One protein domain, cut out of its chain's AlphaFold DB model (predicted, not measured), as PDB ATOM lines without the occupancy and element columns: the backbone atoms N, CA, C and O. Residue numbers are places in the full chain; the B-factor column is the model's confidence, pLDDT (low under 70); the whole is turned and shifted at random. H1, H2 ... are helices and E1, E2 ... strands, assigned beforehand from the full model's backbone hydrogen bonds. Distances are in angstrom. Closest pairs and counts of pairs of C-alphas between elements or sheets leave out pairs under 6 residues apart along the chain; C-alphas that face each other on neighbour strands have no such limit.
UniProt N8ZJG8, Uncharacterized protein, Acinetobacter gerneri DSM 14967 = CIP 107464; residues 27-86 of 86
ATOM      1  N   ASP A  27     -37.123 -48.084 -34.500       81.56
ATOM      2  CA  ASP A  27     -37.508 -49.474 -34.340       81.56
ATOM      3  C   ASP A  27     -38.345 -49.590 -33.065       81.56
ATOM      4  O   ASP A  27     -38.039 -49.017 -32.019       81.56
ATOM      5  N   SER A  28     -39.425 -50.366 -33.126       80.94
ATOM      6  CA  SER A  28     -40.290 -50.618 -31.973       80.94
ATOM      7  C   SER A  28     -39.537 -51.207 -30.769       80.94
ATOM      8  O   SER A  28     -40.023 -51.136 -29.630       80.94
ATOM      9  N   LYS A  29     -38.363 -51.806 -31.005       84.69
ATOM     10  CA  LYS A  29     -37.452 -52.312 -29.973       84.69
ATOM     11  C   LYS A  29     -36.722 -51.206 -29.207       84.69
ATOM     12  O   LYS A  29     -36.245 -51.497 -28.109       84.69
ATOM     13  N   ASP A  30     -36.659 -49.990 -29.740       91.19
ATOM     14  CA  ASP A  30     -35.928 -48.867 -29.147       91.19
ATOM     15  C   ASP A  30     -36.754 -48.161 -28.062       91.19
ATOM     16  O   ASP A  30     -36.206 -47.442 -27.230       91.19
ATOM     17  N   PHE A  31     -38.063 -48.418 -27.999       93.19
ATOM     18  CA  PHE A  31     -38.940 -47.884 -26.959       93.19
ATOM     19  C   PHE A  31     -38.786 -48.610 -25.625       93.19
ATOM     20  O   PHE A  31     -38.709 -49.844 -25.561       93.19
ATOM     21  N   LEU A  32     -38.827 -47.844 -24.538       94.56
ATOM     22  CA  LEU A  32     -38.973 -48.378 -23.196       94.56
ATOM     23  C   LEU A  32     -40.364 -49.014 -23.060       94.56
ATOM     24  O   LEU A  32     -41.370 -48.451 -23.502       94.56
ATOM     25  N   ARG A  33     -40.423 -50.205 -22.461       95.25
ATOM     26  CA  ARG A  33     -41.667 -50.966 -22.304       95.25
ATOM     27  C   ARG A  33     -41.916 -51.320 -20.853       95.25
ATOM     28  O   ARG A  33     -40.987 -51.645 -20.119       95.25
ATOM     29  N   ASN A  34     -43.181 -51.265 -20.468       94.62
ATOM     30  CA  ASN A  34     -43.639 -51.728 -19.170       94.62
ATOM     31  C   ASN A  34     -43.700 -53.265 -19.134       94.62
ATOM     32  O   ASN A  34     -43.479 -53.936 -20.148       94.62
ATOM     33  N   LYS A  35     -44.018 -53.839 -17.972       93.94
ATOM     34  CA  LYS A  35     -44.029 -55.305 -17.790       93.94
ATOM     35  C   LYS A  35     -45.042 -56.038 -18.684       93.94
ATOM     36  O   LYS A  35     -44.877 -57.221 -18.953       93.94
ATOM     37  N   ASN A  36     -46.064 -55.329 -19.161       94.62
ATOM     38  CA  ASN A  36     -47.097 -55.855 -20.054       94.62
ATOM     39  C   ASN A  36     -46.743 -55.656 -21.541       94.62
ATOM     40  O   ASN A  36     -47.569 -55.913 -22.413       94.62
ATOM     41  N   GLY A  37     -45.544 -55.149 -21.849       93.50
ATOM     42  CA  GLY A  37     -45.096 -54.868 -23.212       93.50
ATOM     43  C   GLY A  37     -45.613 -53.550 -23.799       93.50
ATOM     44  O   GLY A  37     -45.308 -53.250 -24.954       93.50
ATOM     45  N   GLY A  38     -46.354 -52.743 -23.038       94.88
ATOM     46  CA  GLY A  38     -46.835 -51.428 -23.465       94.88
ATOM     47  C   GLY A  38     -45.712 -50.391 -23.525       94.88
ATOM     48  O   GLY A  38     -44.803 -50.419 -22.697       94.88
ATOM     49  N   ILE A  39     -45.772 -49.477 -24.498       95.62
ATOM     50  CA  ILE A  39     -44.807 -48.372 -24.630       95.62
ATOM     51  C   ILE A  39     -44.975 -47.414 -23.449       95.62
ATOM     52  O   ILE A  39     -46.083 -46.947 -23.181       95.62
ATOM     53  N   VAL A  40     -43.872 -47.110 -22.769       96.56
ATOM     54  CA  VAL A  40     -43.854 -46.157 -21.656       96.56
ATOM     55  C   VAL A  40     -43.877 -44.734 -22.209       96.56
ATOM     56  O   VAL A  40     -43.133 -44.395 -23.133       96.56
ATOM     57  N   LYS A  41     -44.740 -43.900 -21.627       96.12
ATOM     58  CA  LYS A  41     -44.820 -42.465 -21.899       96.12
ATOM     59  C   LYS A  41     -44.658 -41.692 -20.601       96.12
ATOM     60  O   LYS A  41     -45.116 -42.156 -19.561       96.12
ATOM     61  N   ASP A  42     -44.045 -40.520 -20.674       95.81
ATOM     62  CA  ASP A  42     -43.964 -39.608 -19.539       95.81
ATOM     63  C   ASP A  42     -45.322 -38.943 -19.232       95.81
ATOM     64  O   ASP A  42     -46.325 -39.151 -19.923       95.81
ATOM     65  N   CYS A  43     -45.360 -38.095 -18.202       96.56
ATOM     66  CA  CYS A  43     -46.583 -37.400 -17.792       96.56
ATOM     67  C   CYS A  43     -47.076 -36.317 -18.765       96.56
ATOM     68  O   CYS A  43     -48.135 -35.736 -18.533       96.56
ATOM     69  N   GLN A  44     -46.338 -36.054 -19.844       94.56
ATOM     70  CA  GLN A  44     -46.736 -35.185 -20.951       94.56
ATOM     71  C   GLN A  44     -47.146 -35.994 -22.194       94.56
ATOM     72  O   GLN A  44     -47.519 -35.416 -23.212       94.56
ATOM     73  N   GLY A  45     -47.098 -37.329 -22.125       94.62
ATOM     74  CA  GLY A  45     -47.421 -38.223 -23.233       94.62
ATOM     75  C   GLY A  45     -46.265 -38.471 -24.207       94.62
ATOM     76  O   GLY A  45     -46.489 -39.107 -25.242       94.62
ATOM     77  N   ARG A  46     -45.046 -38.011 -23.898       93.81
ATOM     78  CA  ARG A  46     -43.847 -38.233 -24.719       93.81
ATOM     79  C   ARG A  46     -43.347 -39.660 -24.531       93.81
ATOM     80  O   ARG A  46     -43.305 -40.162 -23.412       93.81
ATOM     81  N   ILE A  47     -42.998 -40.323 -25.630       94.62
ATOM     82  CA  ILE A  47     -42.499 -41.703 -25.615       94.62
ATOM     83  C   ILE A  47     -41.089 -41.729 -25.020       94.62
ATOM     84  O   ILE A  47     -40.254 -40.915 -25.395       94.62
ATOM     85  N   MET A  48     -40.830 -42.684 -24.126       94.81
ATOM     86  CA  MET A  48     -39.507 -42.909 -23.538       94.81
ATOM     87  C   MET A  48     -38.735 -43.972 -24.335       94.81
ATOM     88  O   MET A  48     -39.274 -45.046 -24.620       94.81
ATOM     89  N   PHE A  49     -37.470 -43.715 -24.677       93.12
ATOM     90  CA  PHE A  49     -36.610 -44.633 -25.447       93.12
ATOM     91  C   PHE A  49     -35.583 -45.317 -24.540       93.12
ATOM     92  O   PHE A  49     -35.069 -44.695 -23.625       93.12
ATOM     93  N   LYS A  50     -35.245 -46.593 -24.758       90.06
ATOM     94  CA  LYS A  50     -34.428 -47.401 -23.826       90.06
ATOM     95  C   LYS A  50     -33.075 -46.784 -23.452       90.06
ATOM     96  O   LYS A  50     -32.655 -46.945 -22.311       90.06
ATOM     97  N   ASN A  51     -32.424 -46.105 -24.393       84.50
ATOM     98  CA  ASN A  51     -31.063 -45.578 -24.249       84.50
ATOM     99  C   ASN A  51     -31.029 -44.043 -24.268       84.50
ATOM    100  O   ASN A  51     -30.087 -43.455 -24.786       84.50
ATOM    101  N   ASP A  52     -32.084 -43.409 -23.762       89.69
ATOM    102  CA  ASP A  52     -32.220 -41.956 -23.753       89.69
ATOM    103  C   ASP A  52     -31.796 -41.360 -22.407       89.69
ATOM    104  O   ASP A  52     -32.280 -41.780 -21.350       89.69
ATOM    105  N   GLU A  53     -30.905 -40.371 -22.450       90.00
ATOM    106  CA  GLU A  53     -30.457 -39.611 -21.278       90.00
ATOM    107  C   GLU A  53     -31.613 -38.822 -20.637       90.00
ATOM    108  O   GLU A  53     -31.629 -38.608 -19.416       90.00
ATOM    109  N   ASP A  54     -32.637 -38.466 -21.420       90.25
ATOM    110  CA  ASP A  54     -33.832 -37.791 -20.916       90.25
ATOM    111  C   ASP A  54     -34.608 -38.667 -19.924       90.25
ATOM    112  O   ASP A  54     -35.205 -38.148 -18.974       90.25
ATOM    113  N   ASN A  55     -34.539 -39.997 -20.052       94.12
ATOM    114  CA  ASN A  55     -35.147 -40.900 -19.074       94.12
ATOM    115  C   ASN A  55     -34.446 -40.832 -17.717       94.12
ATOM    116  O   ASN A  55     -35.105 -40.882 -16.677       94.12
ATOM    117  N   GLU A  56     -33.114 -40.717 -17.706       94.12
ATOM    118  CA  GLU A  56     -32.360 -40.579 -16.457       94.12
ATOM    119  C   GLU A  56     -32.721 -39.279 -15.750       94.12
ATOM    120  O   GLU A  56     -32.963 -39.265 -14.538       94.12
ATOM    121  N   SER A  57     -32.834 -38.198 -16.523       95.12
ATOM    122  CA  SER A  57     -33.303 -36.912 -16.022       95.12
ATOM    123  C   SER A  57     -34.727 -37.008 -15.479       95.12
ATOM    124  O   SER A  57     -34.981 -36.518 -14.379       95.12
ATOM    125  N   PHE A  58     -35.633 -37.688 -16.185       96.31
ATOM    126  CA  PHE A  58     -37.005 -37.922 -15.739       96.31
ATOM    127  C   PHE A  58     -37.054 -38.654 -14.392       96.31
ATOM    128  O   PHE A  58     -37.682 -38.165 -13.447       96.31
ATOM    129  N   TRP A  59     -36.355 -39.787 -14.263       96.94
ATOM    130  CA  TRP A  59     -36.331 -40.542 -13.009       96.94
ATOM    131  C   TRP A  59     -35.744 -39.714 -11.868       96.94
ATOM    132  O   TRP A  59     -36.309 -39.685 -10.779       96.94
ATOM    133  N   ARG A  60     -34.668 -38.965 -12.121       96.44
ATOM    134  CA  ARG A  60     -34.050 -38.097 -11.114       96.44
ATOM    135  C   ARG A  60     -34.978 -36.965 -10.666       96.44
ATOM    136  O   ARG A  60     -35.124 -36.749  -9.468       96.44
ATOM    137  N   VAL A  61     -35.604 -36.248 -11.603       96.50
ATOM    138  CA  VAL A  61     -36.479 -35.094 -11.312       96.50
ATOM    139  C   VAL A  61     -37.675 -35.500 -10.453       96.50
ATOM    140  O   VAL A  61     -38.072 -34.752  -9.560       96.50
ATOM    141  N   PHE A  62     -38.223 -36.692 -10.688       96.69
ATOM    142  CA  PHE A  62     -39.367 -37.212  -9.937       96.69
ATOM    143  C   PHE A  62     -38.985 -38.182  -8.812       96.69
ATOM    144  O   PHE A  62     -39.861 -38.812  -8.224       96.69
ATOM    145  N   ASN A  63     -37.692 -38.278  -8.474       96.38
ATOM    146  CA  ASN A  63     -37.166 -39.141  -7.414       96.38
ATOM    147  C   ASN A  63     -37.620 -40.613  -7.543       96.38
ATOM    148  O   ASN A  63     -37.971 -41.272  -6.562       96.38
ATOM    149  N   LEU A  64     -37.638 -41.114  -8.779       97.00
ATOM    150  CA  LEU A  64     -37.943 -42.496  -9.127       97.00
ATOM    151  C   LEU A  64     -36.645 -43.316  -9.223       97.00
ATOM    152  O   LEU A  64     -35.616 -42.796  -9.661       97.00
ATOM    153  N   PRO A  65     -36.675 -44.617  -8.888       96.69
ATOM    154  CA  PRO A  65     -35.575 -45.522  -9.204       96.69
ATOM    155  C   PRO A  65     -35.244 -45.524 -10.706       96.69
ATOM    156  O   PRO A  65     -36.140 -45.468 -11.555       96.69
ATOM    157  N   LYS A  66     -33.957 -45.641 -11.051       95.31
ATOM    158  CA  LYS A  66     -33.523 -45.780 -12.449       95.31
ATOM    159  C   LYS A  66     -34.177 -47.016 -13.078       95.31
ATOM    160  O   LYS A  66     -34.205 -48.079 -12.464       95.31
ATOM    161  N   GLY A  67     -34.697 -46.877 -14.296       94.31
ATOM    162  CA  GLY A  67     -35.413 -47.954 -14.984       94.31
ATOM    163  C   GLY A  67     -36.889 -48.094 -14.599       94.31
ATOM    164  O   GLY A  67     -37.520 -49.058 -15.022       94.31
ATOM    165  N   THR A  68     -37.462 -47.170 -13.819       96.75
ATOM    166  CA  THR A  68     -38.890 -47.228 -13.467       96.75
ATOM    167  C   THR A  68     -39.759 -47.081 -14.718       96.75
ATOM    168  O   THR A  68     -39.718 -46.058 -15.401       96.75
ATOM    169  N   THR A  69     -40.572 -48.102 -14.989       96.88
ATOM    170  CA  THR A  69     -41.548 -48.150 -16.094       96.88
ATOM    171  C   THR A  69     -42.999 -48.153 -15.614       96.88
ATOM    172  O   THR A  69     -43.913 -48.021 -16.422       96.88
ATOM    173  N   GLU A  70     -43.206 -48.283 -14.300       96.81
ATOM    174  CA  GLU A  70     -44.509 -48.312 -13.641       96.81
ATOM    175  C   GLU A  70     -44.610 -47.106 -12.701       96.81
ATOM    176  O   GLU A  70     -43.992 -47.073 -11.634       96.81
ATOM    177  N   PHE A  71     -45.366 -46.094 -13.113       96.81
ATOM    178  CA  PHE A  71     -45.606 -44.876 -12.345       96.81
ATOM    179  C   PHE A  71     -46.978 -44.298 -12.693       96.81
ATOM    180  O   PHE A  71     -47.552 -44.599 -13.740       96.81
ATOM    181  N   VAL A  72     -47.501 -43.460 -11.804       97.00
ATOM    182  CA  VAL A  72     -48.737 -42.704 -12.016       97.00
ATOM    183  C   VAL A  72     -48.418 -41.226 -12.179       97.00
ATOM    184  O   VAL A  72     -47.489 -40.709 -11.559       97.00
ATOM    185  N   CYS A  73     -49.191 -40.546 -13.019       96.94
ATOM    186  CA  CYS A  73     -49.039 -39.118 -13.259       96.94
ATOM    187  C   CYS A  73     -50.147 -38.347 -12.548       96.94
ATOM    188  O   CYS A  73     -51.321 -38.512 -12.869       96.94
ATOM    189  N   VAL A  74     -49.769 -37.477 -11.612       96.62
ATOM    190  CA  VAL A  74     -50.690 -36.581 -10.902       96.62
ATOM    191  C   VAL A  74     -50.195 -35.155 -11.085       96.62
ATOM    192  O   VAL A  74     -49.057 -34.838 -10.740       96.62
ATOM    193  N   ASN A  75     -51.030 -34.292 -11.671       94.94
ATOM    194  CA  ASN A  75     -50.693 -32.894 -11.970       94.94
ATOM    195  C   ASN A  75     -49.350 -32.732 -12.718       94.94
ATOM    196  O   ASN A  75     -48.538 -31.870 -12.386       94.94
ATOM    197  N   GLY A  76     -49.093 -33.603 -13.700       94.44
ATOM    198  CA  GLY A  76     -47.876 -33.576 -14.521       94.44
ATOM    199  C   GLY A  76     -46.611 -34.108 -13.836       94.44
ATOM    200  O   GLY A  76     -45.543 -34.072 -14.443       94.44
ATOM    201  N   LYS A  77     -46.709 -34.613 -12.601       96.50
ATOM    202  CA  LYS A  77     -45.592 -35.210 -11.859       96.50
ATOM    203  C   LYS A  77     -45.749 -36.722 -11.769       96.50
ATOM    204  O   LYS A  77     -46.862 -37.213 -11.583       96.50
ATOM    205  N   ALA A  78     -44.636 -37.435 -11.886       97.75
ATOM    206  CA  ALA A  78     -44.611 -38.888 -11.792       97.75
ATOM    207  C   ALA A  78     -44.410 -39.349 -10.343       97.75
ATOM    208  O   ALA A  78     -43.585 -38.794  -9.618       97.75
ATOM    209  N   TYR A  79     -45.142 -40.384  -9.941       98.12
ATOM    210  CA  TYR A  79     -45.058 -40.995  -8.616       98.12
ATOM    211  C   TYR A  79     -45.044 -42.515  -8.727       98.12
ATOM    212  O   TYR A  79     -45.676 -43.093  -9.614       98.12
ATOM    213  N   LEU A  80     -44.366 -43.176  -7.787       97.50
ATOM    214  CA  LEU A  80     -44.579 -44.605  -7.585       97.50
ATOM    215  C   LEU A  80     -46.035 -44.836  -7.146       97.50
ATOM    216  O   LEU A  80     -46.526 -44.060  -6.324       97.50
ATOM    217  N   PRO A  81     -46.710 -45.890  -7.638       95.62
ATOM    218  CA  PRO A  81     -48.079 -46.184  -7.227       95.62
ATOM    219  C   PRO A  81     -48.217 -46.280  -5.699       95.62
ATOM    220  O   PRO A  81     -47.439 -46.972  -5.036       95.62
ATOM    221  N   GLY A  82     -49.198 -45.577  -5.136       95.50
ATOM    222  CA  GLY A  82     -49.432 -45.457  -3.696       95.50
ATOM    223  C   GLY A  82     -48.560 -44.415  -2.980       95.50
ATOM    224  O   GLY A  82     -48.617 -44.319  -1.751       95.50
ATOM    225  N   LYS A  83     -47.734 -43.655  -3.708       95.88
ATOM    226  CA  LYS A  83     -46.910 -42.546  -3.183       95.88
ATOM    227  C   LYS A  83     -47.332 -41.181  -3.728       95.88
ATOM    228  O   LYS A  83     -46.731 -40.172  -3.362       95.88
ATOM    229  N   GLU A  84     -48.340 -41.145  -4.587       95.56
ATOM    230  CA  GLU A  84     -48.980 -39.927  -5.055       95.56
ATOM    231  C   GLU A  84     -49.651 -39.149  -3.907       95.56
ATOM    232  O   GLU A  84     -50.082 -39.741  -2.910       95.56
ATOM    233  N   PRO A  85     -49.731 -37.809  -4.016       92.75
ATOM    234  CA  PRO A  85     -50.509 -37.004  -3.083       92.75
ATOM    235  C   PRO A  85     -51.985 -37.434  -3.105       92.75
ATOM    236  O   PRO A  85     -52.524 -37.742  -4.168       92.75
ATOM    237  N   LYS A  86     -52.606 -37.457  -1.922       83.19
ATOM    238  CA  LYS A  86     -54.029 -37.770  -1.728       83.19
ATOM    239  C   LYS A  86     -54.905 -36.537  -1.881       83.19
ATOM    240  O   LYS A  86     -54.433 -35.448  -1.483       83.19
TER     241      LYS A  86
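AT A GLANCE: This is residues 27 to 86 of the 86 residues of an uncharacterized protein of Acinetobacter gerneri DSM 14967 = CIP 107464 (UniProt N8ZJG8). This is a looped chain with little regular structure: a tiny hairpin of two strands, E1 and E2, has one short helix, H1, near E2, and a long winding stretch, residues 27 to 52, leads into H1. The ends of the printed part reach out at opposite ends of the longest axis. The printed part has 60 residues, with 15 in named elements, in the order H1, E1, E2; the class is mixed and the sheet antiparallel. It is compact, with a radius of gyration of the C-alphas of 11.2 A, and elongated, spanning 38 by 23 by 19 A.

IN THESE COORDINATES: E1 is residues 72 to 74, 6.5 A long, and E2 is residues 77 to 79, 6.7 A, ending at C-alpha 79 (-45.058, -40.995, -8.616). H1, residues 53 to 61, is 12.5 A long and begins at C-alpha 53 (-30.457, -39.611, -21.278).

HOW THE PARTS SIT: E1 and E2 form a hairpin with a tight link, antiparallel at 139 degrees. N 72 and O 79 are 2.9 A apart, within hydrogen-bond range. H1 and E2 are near each other, with 6 pairs of C-alphas within 10 A. In H1, every O i to N i+4 pair is within hydrogen-bond range.

THE WHOLE: The C-alphas of Asp 27 and Lys 86, the two farthest apart, are 38.4 A apart. The printed part has no cut, and no printed residue is under 70 in pLDDT.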